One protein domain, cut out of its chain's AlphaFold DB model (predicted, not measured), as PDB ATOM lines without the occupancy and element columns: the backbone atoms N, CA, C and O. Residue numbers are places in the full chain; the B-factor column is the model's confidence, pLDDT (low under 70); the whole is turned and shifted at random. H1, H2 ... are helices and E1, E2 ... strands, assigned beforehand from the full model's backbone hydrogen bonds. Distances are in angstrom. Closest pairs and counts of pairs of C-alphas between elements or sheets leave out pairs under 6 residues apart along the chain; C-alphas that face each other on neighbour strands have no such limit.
ATOM      1  N   GLY A  88     -41.021 -24.999 -28.125       85.19
ATOM      2  CA  GLY A  88     -39.584 -24.840 -28.280       85.19
ATOM      3  C   GLY A  88     -39.042 -25.394 -29.591       85.19
ATOM      4  O   GLY A  88     -39.729 -26.083 -30.347       85.19
ATOM      5  N   PHE A  89     -37.773 -25.089 -29.844       88.44
ATOM      6  CA  PHE A  89     -37.017 -25.696 -30.925       88.44
ATOM      7  C   PHE A  89     -36.366 -26.989 -30.430       88.44
ATOM      8  O   PHE A  89     -35.623 -26.977 -29.450       88.44
ATOM      9  N   LYS A  90     -36.688 -28.110 -31.080       90.62
ATOM     10  CA  LYS A  90     -36.246 -29.452 -30.691       90.62
ATOM     11  C   LYS A  90     -35.208 -29.965 -31.682       90.62
ATOM     12  O   LYS A  90     -35.450 -29.896 -32.884       90.62
ATOM     13  N   LEU A  91     -34.108 -30.485 -31.156       90.88
ATOM     14  CA  LEU A  91     -32.998 -31.076 -31.892       90.88
ATOM     15  C   LEU A  91     -32.814 -32.525 -31.448       90.88
ATOM     16  O   LEU A  91     -32.607 -32.767 -30.259       90.88
ATOM     17  N   HIS A  92     -32.820 -33.459 -32.394       90.81
ATOM     18  CA  HIS A  92     -32.521 -34.874 -32.179       90.81
ATOM     19  C   HIS A  92     -31.302 -35.269 -33.030       90.81
ATOM     20  O   HIS A  92     -31.449 -35.904 -34.079       90.81
ATOM     21  N   PRO A  93     -30.075 -34.906 -32.606       85.06
ATOM     22  CA  PRO A  93     -28.864 -35.105 -33.405       85.06
ATOM     23  C   PRO A  93     -28.622 -36.566 -33.807       85.06
ATOM     24  O   PRO A  93     -28.011 -36.830 -34.838       85.06
ATOM     25  N   HIS A  94     -29.114 -37.516 -33.007       84.19
ATOM     26  CA  HIS A  94     -28.879 -38.948 -33.189       84.19
ATOM     27  C   HIS A  94     -29.777 -39.606 -34.241       84.19
ATOM     28  O   HIS A  94     -29.420 -40.658 -34.764       84.19
ATOM     29  N   CYS A  95     -30.942 -39.027 -34.540       86.00
ATOM     30  CA  CYS A  95     -31.935 -39.665 -35.410       86.00
ATOM     31  C   CYS A  95     -32.493 -38.748 -36.504       86.00
ATOM     32  O   CYS A  95     -33.111 -39.249 -37.442       86.00
ATOM     33  N   GLN A  96     -32.259 -37.433 -36.435       86.62
ATOM     34  CA  GLN A  96     -32.746 -36.475 -37.427       86.62
ATOM     35  C   GLN A  96     -31.605 -35.612 -37.986       86.62
ATOM     36  O   GLN A  96     -31.369 -34.503 -37.510       86.62
ATOM     37  N   PRO A  97     -30.923 -36.059 -39.059       84.12
ATOM     38  CA  PRO A  97     -29.874 -35.270 -39.716       84.12
ATOM     39  C   PRO A  97     -30.360 -33.896 -40.208       84.12
ATOM     40  O   PRO A  97     -29.606 -32.923 -40.216       84.12
ATOM     41  N   SER A  98     -31.643 -33.792 -40.570       87.31
ATOM     42  CA  SER A  98     -32.289 -32.547 -40.997       87.31
ATOM     43  C   SER A  98     -32.370 -31.483 -39.903       87.31
ATOM     44  O   SER A  98     -32.550 -30.307 -40.221       87.31
ATOM     45  N   ASP A  99     -32.235 -31.852 -38.628       88.44
ATOM     46  CA  ASP A  99     -32.321 -30.900 -37.521       88.44
ATOM     47  C   ASP A  99     -31.165 -29.892 -37.537       88.44
ATOM     48  O   ASP A  99     -31.379 -28.716 -37.239       88.44
ATOM     49  N   MET A 100     -29.978 -30.293 -38.004       87.06
ATOM     50  CA  MET A 100     -28.860 -29.364 -38.198       87.06
ATOM     51  C   MET A 100     -29.133 -28.364 -39.325       87.06
ATOM     52  O   MET A 100     -28.844 -27.176 -39.182       87.06
ATOM     53  N   SER A 101     -29.760 -28.803 -40.420       89.00
ATOM     54  CA  SER A 101     -30.190 -27.897 -41.493       89.00
ATOM     55  C   SER A 101     -31.281 -26.932 -41.019       89.00
ATOM     56  O   SER A 101     -31.255 -25.754 -41.363       89.00
ATOM     57  N   ARG A 102     -32.225 -27.402 -40.192       87.88
ATOM     58  CA  ARG A 102     -33.263 -26.556 -39.580       87.88
ATOM     59  C   ARG A 102     -32.664 -25.521 -38.629       87.88
ATOM     60  O   ARG A 102     -33.106 -24.375 -38.636       87.88
ATOM     61  N   LEU A 103     -31.658 -25.909 -37.843       88.00
ATOM     62  CA  LEU A 103     -30.926 -24.992 -36.974       88.00
ATOM     63  C   LEU A 103     -30.228 -23.903 -37.793       88.00
ATOM     64  O   LEU A 103     -30.388 -22.726 -37.485       88.00
ATOM     65  N   HIS A 104     -29.540 -24.283 -38.872       87.75
ATOM     66  CA  HIS A 104     -28.897 -23.330 -39.778       87.75
ATOM     67  C   HIS A 104     -29.903 -22.326 -40.360       87.75
ATOM     68  O   HIS A 104     -29.683 -21.124 -40.295       87.75
ATOM     69  N   GLN A 105     -31.063 -22.796 -40.832       87.69
ATOM     70  CA  GLN A 105     -32.115 -21.920 -41.373       87.69
ATOM     71  C   GLN A 105     -32.647 -20.903 -40.353       87.69
ATOM     72  O   GLN A 105     -33.046 -19.799 -40.726       87.69
ATOM     73  N   ILE A 106     -32.676 -21.268 -39.069       86.06
ATOM     74  CA  ILE A 106     -33.048 -20.350 -37.986       86.06
ATOM     75  C   ILE A 106     -31.946 -19.326 -37.745       86.06
ATOM     76  O   ILE A 106     -32.259 -18.149 -37.583       86.06
ATOM     77  N   CYS A 107     -30.681 -19.753 -37.740       85.25
ATOM     78  CA  CYS A 107     -29.538 -18.846 -37.636       85.25
ATOM     79  C   CYS A 107     -29.523 -17.827 -38.787       85.25
ATOM     80  O   CYS A 107     -29.270 -16.650 -38.545       85.25
ATOM     81  N   ASP A 108     -29.901 -18.248 -39.996       86.25
ATOM     82  CA  ASP A 108     -30.030 -17.377 -41.172       86.25
ATOM     83  C   ASP A 108     -31.275 -16.472 -41.137       86.25
ATOM     84  O   ASP A 108     -31.415 -15.564 -41.956       86.25
ATOM     85  N   SER A 109     -32.205 -16.709 -40.206       83.25
ATOM     86  CA  SER A 109     -33.478 -15.988 -40.091       83.25
ATOM     87  C   SER A 109     -33.575 -15.245 -38.749       83.25
ATOM     88  O   SER A 109     -34.334 -15.658 -37.861       83.25
ATOM     89  N   PRO A 110     -32.857 -14.119 -38.568       80.25
ATOM     90  CA  PRO A 110     -32.746 -13.427 -37.279       80.25
ATOM     91  C   PRO A 110     -34.089 -12.946 -36.714       80.25
ATOM     92  O   PRO A 110     -34.265 -12.866 -35.504       80.25
ATOM     93  N   HIS A 111     -35.082 -12.677 -37.560       79.75
ATOM     94  CA  HIS A 111     -36.447 -12.310 -37.161       79.75
ATOM     95  C   HIS A 111     -37.256 -13.483 -36.588       79.75
ATOM     96  O   HIS A 111     -38.258 -13.254 -35.904       79.75
ATOM     97  N   LEU A 112     -36.865 -14.736 -36.851       80.75
ATOM     98  CA  LEU A 112     -37.469 -15.926 -36.241       80.75
ATOM     99  C   LEU A 112     -36.873 -16.232 -34.866       80.75
ATOM    100  O   LEU A 112     -37.604 -16.700 -33.995       80.75
ATOM    101  N   ALA A 113     -35.592 -15.936 -34.637       77.56
ATOM    102  CA  ALA A 113     -34.911 -16.265 -33.385       77.56
ATOM    103  C   ALA A 113     -35.651 -15.782 -32.111       77.56
ATOM    104  O   ALA A 113     -35.806 -16.592 -31.195       77.56
ATOM    105  N   PRO A 114     -36.228 -14.558 -32.047       78.88
ATOM    106  CA  PRO A 114     -36.984 -14.093 -30.878       78.88
ATOM    107  C   PRO A 114     -38.247 -14.904 -30.554       78.88
ATOM    108  O   PRO A 114     -38.772 -14.806 -29.447       78.88
ATOM    109  N   THR A 115     -38.771 -15.676 -31.512       81.19
ATOM    110  CA  THR A 115     -39.966 -16.512 -31.297       81.19
ATOM    111  C   THR A 115     -39.643 -17.810 -30.555       81.19
ATOM    112  O   THR A 115     -40.523 -18.416 -29.944       81.19
ATOM    113  N   ILE A 116     -38.372 -18.218 -30.535       84.31
ATOM    114  CA  ILE A 116     -37.935 -19.434 -29.858       84.31
ATOM    115  C   ILE A 116     -37.771 -19.127 -28.374       84.31
ATOM    116  O   ILE A 116     -36.850 -18.434 -27.961       84.31
ATOM    117  N   LYS A 117     -38.664 -19.669 -27.544       84.31
ATOM    118  CA  LYS A 117     -38.613 -19.462 -26.084       84.31
ATOM    119  C   LYS A 117     -37.704 -20.454 -25.364       84.31
ATOM    120  O   LYS A 117     -37.155 -20.138 -24.308       84.31
ATOM    121  N   LYS A 118     -37.555 -21.655 -25.926       88.12
ATOM    122  CA  LYS A 118     -36.720 -22.721 -25.372       88.12
ATOM    123  C   LYS A 118     -36.111 -23.589 -26.470       88.12
ATOM    124  O   LYS A 118     -36.749 -23.812 -27.499       88.12
ATOM    125  N   PHE A 119     -34.916 -24.096 -26.211       88.88
ATOM    126  CA  PHE A 119     -34.219 -25.106 -26.999       88.88
ATOM    127  C   PHE A 119     -34.222 -26.429 -26.236       88.88
ATOM    128  O   PHE A 119     -33.962 -26.445 -25.035       88.88
ATOM    129  N   VAL A 120     -34.508 -27.531 -26.920       90.69
ATOM    130  CA  VAL A 120     -34.448 -28.886 -26.361       90.69
ATOM    131  C   VAL A 120     -33.524 -29.717 -27.236       90.69
ATOM    132  O   VAL A 120     -33.782 -29.858 -28.427       90.69
ATOM    133  N   ILE A 121     -32.463 -30.262 -26.654       90.81
ATOM    134  CA  ILE A 121     -31.502 -31.129 -27.335       90.81
ATOM    135  C   ILE A 121     -31.625 -32.520 -26.729       90.81
ATOM    136  O   ILE A 121     -31.363 -32.699 -25.541       90.81
ATOM    137  N   PHE A 122     -32.048 -33.487 -27.530       91.06
ATOM    138  CA  PHE A 122     -32.150 -34.886 -27.129       91.06
ATOM    139  C   PHE A 122     -30.780 -35.553 -27.255       91.06
ATOM    140  O   PHE A 122     -30.125 -35.431 -28.286       91.06
ATOM    141  N   LEU A 123     -30.330 -36.206 -26.181       87.69
ATOM    142  CA  LEU A 123     -28.976 -36.764 -26.045       87.69
ATOM    143  C   LEU A 123     -28.898 -38.251 -26.414       87.69
ATOM    144  O   LEU A 123     -27.818 -38.836 -26.434       87.69
ATOM    145  N   ASP A 124     -30.044 -38.879 -26.648       85.69
ATOM    146  CA  ASP A 124     -30.156 -40.231 -27.169       85.69
ATOM    147  C   ASP A 124     -31.482 -40.403 -27.920       85.69
ATOM    148  O   ASP A 124     -32.308 -39.492 -27.984       85.69
ATOM    149  N   SER A 125     -31.672 -41.577 -28.520       83.19
ATOM    150  CA  SER A 125     -32.882 -41.930 -29.267       83.19
ATOM    151  C   SER A 125     -34.072 -42.318 -28.384       83.19
ATOM    152  O   SER A 125     -35.128 -42.645 -28.918       83.19
ATOM    153  N   SER A 126     -33.902 -42.370 -27.058       80.31
ATOM    154  CA  SER A 126     -34.942 -42.825 -26.123       80.31
ATOM    155  C   SER A 126     -35.851 -41.695 -25.641       80.31
ATOM    156  O   SER A 126     -36.806 -41.937 -24.906       80.31
ATOM    157  N   ASP A 127     -35.517 -40.455 -25.998       80.38
ATOM    158  CA  ASP A 127     -36.109 -39.212 -25.506       80.38
ATOM    159  C   ASP A 127     -36.049 -39.006 -23.976       80.38
ATOM    160  O   ASP A 127     -36.517 -37.979 -23.463       80.38
ATOM    161  N   ALA A 128     -35.437 -39.940 -23.238       80.62
ATOM    162  CA  ALA A 128     -35.323 -39.905 -21.786       80.62
ATOM    163  C   ALA A 128     -34.284 -38.878 -21.326       80.62
ATOM    164  O   ALA A 128     -34.501 -38.169 -20.341       80.62
ATOM    165  N   ARG A 129     -33.170 -38.753 -22.059       86.06
ATOM    166  CA  ARG A 129     -32.110 -37.786 -21.757       86.06
ATOM    167  C   ARG A 129     -32.167 -36.612 -22.719       86.06
ATOM    168  O   ARG A 129     -31.996 -36.757 -23.927       86.06
ATOM    169  N   LYS A 130     -32.383 -35.420 -22.166       91.19
ATOM    170  CA  LYS A 130     -32.423 -34.171 -22.929       91.19
ATOM    171  C   LYS A 130     -31.912 -32.998 -22.111       91.19
ATOM    172  O   LYS A 130     -32.163 -32.911 -20.910       91.19
ATOM    173  N   TRP A 131     -31.273 -32.055 -22.782       89.06
ATOM    174  CA  TRP A 131     -30.998 -30.735 -22.235       89.06
ATOM    175  C   TRP A 131     -32.063 -29.756 -22.692       89.06
ATOM    176  O   TRP A 131     -32.416 -29.713 -23.867       89.06
ATOM    177  N   THR A 132     -32.594 -28.975 -21.755       88.56
ATOM    178  CA  THR A 132     -33.561 -27.915 -22.047       88.56
ATOM    179  C   THR A 132     -32.979 -26.585 -21.606       88.56
ATOM    180  O   THR A 132     -32.628 -26.418 -20.442       88.56
ATOM    181  N   PHE A 133     -32.911 -25.637 -22.533       85.19
ATOM    182  CA  PHE A 133     -32.449 -24.278 -22.296       85.19
ATOM    183  C   PHE A 133     -33.611 -23.321 -22.525       85.19
ATOM    184  O   PHE A 133     -34.224 -23.342 -23.592       85.19
ATOM    185  N   TYR A 134     -33.902 -22.458 -21.562       82.06
ATOM    186  CA  TYR A 134     -34.824 -21.339 -21.752       82.06
ATOM    187  C   TYR A 134     -34.021 -20.097 -22.115       82.06
ATOM    188  O   TYR A 134     -32.961 -19.875 -21.544       82.06
ATOM    189  N   PHE A 135     -34.490 -19.262 -23.045       71.75
ATOM    190  CA  PHE A 135     -33.729 -18.061 -23.421       71.75
ATOM    191  C   PHE A 135     -33.638 -17.008 -22.313       71.75
ATOM    192  O   PHE A 135     -32.661 -16.258 -22.276       71.75
ATOM    193  N   SER A 136     -34.615 -16.968 -21.400       69.69
ATOM    194  CA  SER A 136     -34.522 -16.187 -20.158       69.69
ATOM    195  C   SER A 136     -33.254 -16.542 -19.385       69.69
ATOM    196  O   SER A 136     -32.522 -15.660 -18.940       69.69
ATOM    197  N   ASP A 137     -32.965 -17.837 -19.327       62.38
ATOM    198  CA  ASP A 137     -31.875 -18.405 -18.553       62.38
ATOM    199  C   ASP A 137     -30.588 -18.377 -19.376       62.38
ATOM    200  O   ASP A 137     -29.529 -18.080 -18.847       62.38
ATOM    201  N   ALA A 138     -30.667 -18.590 -20.692       60.47
ATOM    202  CA  ALA A 138     -29.527 -18.530 -21.599       60.47
ATOM    203  C   ALA A 138     -28.912 -17.129 -21.631       60.47
ATOM    204  O   ALA A 138     -27.695 -17.012 -21.607       60.47
ATOM    205  N   ARG A 139     -29.727 -16.064 -21.623       62.12
ATOM    206  CA  ARG A 139     -29.230 -14.682 -21.530       62.12
ATOM    207  C   ARG A 139     -28.512 -14.430 -20.205       62.12
ATOM    208  O   ARG A 139     -27.499 -13.741 -20.189       62.12
ATOM    209  N   GLU A 140     -29.024 -14.983 -19.112       61.47
ATOM    210  CA  GLU A 140     -28.403 -14.880 -17.792       61.47
ATOM    211  C   GLU A 140     -27.113 -15.711 -17.695       61.47
ATOM    212  O   GLU A 140     -26.098 -15.224 -17.207       61.47
ATOM    213  N   ILE A 141     -27.101 -16.923 -18.249       60.25
ATOM    214  CA  ILE A 141     -25.916 -17.784 -18.355       60.25
ATOM    215  C   ILE A 141     -24.846 -17.113 -19.221       60.25
ATOM    216  O   ILE A 141     -23.681 -17.096 -18.833       60.25
ATOM    217  N   LEU A 142     -25.224 -16.528 -20.364       60.22
ATOM    218  CA  LEU A 142     -24.295 -15.806 -21.234       60.22
ATOM    219  C   LEU A 142     -23.724 -14.579 -20.520       60.22
ATOM    220  O   LEU A 142     -22.524 -14.357 -20.575       60.22
ATOM    221  N   ARG A 143     -24.560 -13.815 -19.802       64.69
ATOM    222  CA  ARG A 143     -24.112 -12.669 -18.997       64.69
ATOM    223  C   ARG A 143     -23.135 -13.068 -17.912       64.69
ATOM    224  O   ARG A 143     -22.112 -12.417 -17.774       64.69
ATOM    225  N   ARG A 144     -23.427 -14.136 -17.168       62.59
ATOM    226  CA  ARG A 144     -22.517 -14.658 -16.145       62.59
ATOM    227  C   ARG A 144     -21.219 -15.157 -16.760       62.59
ATOM    228  O   ARG A 144     -20.173 -14.912 -16.190       62.59
ATOM    229  N   ARG A 145     -21.263 -15.809 -17.927       61.84
ATOM    230  CA  ARG A 145     -20.049 -16.227 -18.642       61.84
ATOM    231  C   ARG A 145     -19.224 -15.041 -19.126       61.84
ATOM    232  O   ARG A 145     -18.036 -15.038 -18.874       61.84
ATOM    233  N   ILE A 146     -19.843 -14.027 -19.728       65.75
ATOM    234  CA  ILE A 146     -19.159 -12.797 -20.153       65.75
ATOM    235  C   ILE A 146     -18.568 -12.054 -18.945       65.75
ATOM    236  O   ILE A 146     -17.429 -11.614 -18.998       65.75
ATOM    237  N   ALA A 147     -19.314 -11.953 -17.840       63.66
ATOM    238  CA  ALA A 147     -18.849 -11.310 -16.610       63.66
ATOM    239  C   ALA A 147     -17.749 -12.105 -15.884       63.66
ATOM    240  O   ALA A 147     -16.950 -11.518 -15.162       63.66
ATOM    241  N   ASN A 148     -17.711 -13.428 -16.068       62.03
ATOM    242  CA  ASN A 148     -16.714 -14.316 -15.470       62.03
ATOM    243  C   ASN A 148     -15.554 -14.650 -16.427       62.03
ATOM    244  O   ASN A 148     -14.620 -15.332 -16.008       62.03
TER     245      ASN A 148
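What this domain is: This is residues 88 to 148 of the 182 residues of the protein "F-box domain-containing protein" of Rutstroemia sp. NJR-2017a BBW (UniProt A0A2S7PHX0). A small mixed sheet of E1, E2, E3 has H1 beside E1, and H2 leads off E3, residues 139 to 148 sticking out. The class is mixed: 61 residues are printed, with two named helices and three named strands, ordered E1, H1, E2, E3, H2. The whole is only just loose, close to compact, with radius of gyration of the C-alphas 13.0 A and spans 36 by 27 by 17 A.

How they stand to each other: E2, residues 118 to 122, is parallel to E1, residues 89 to 91, with N 91 and O 120 within hydrogen-bond range, 2.8 A. E2 forms an antiparallel hairpin with E3, residues 130 to 134; N 121 and O 131 are 2.8 A apart. H1, residues 98 to 107, makes with E1 and E2 a strand-helix-strand unit, a helix between parallel neighbours, its crossover right-handed. H1 and H2, residues 135 to 148, only graze the sheet and are apart. O i to N i+4 pairs are within range throughout H1, 9 of 10 in H2.

Where its parts are: E1 begins at C-alpha 89 (-37.017, -25.696, -30.925); H2, 19.2 A long, ends at C-alpha 148 (-16.714, -14.316, -15.470).

The domain as a whole: The printed part has no cut; residues 136 to 148 have pLDDT under 70.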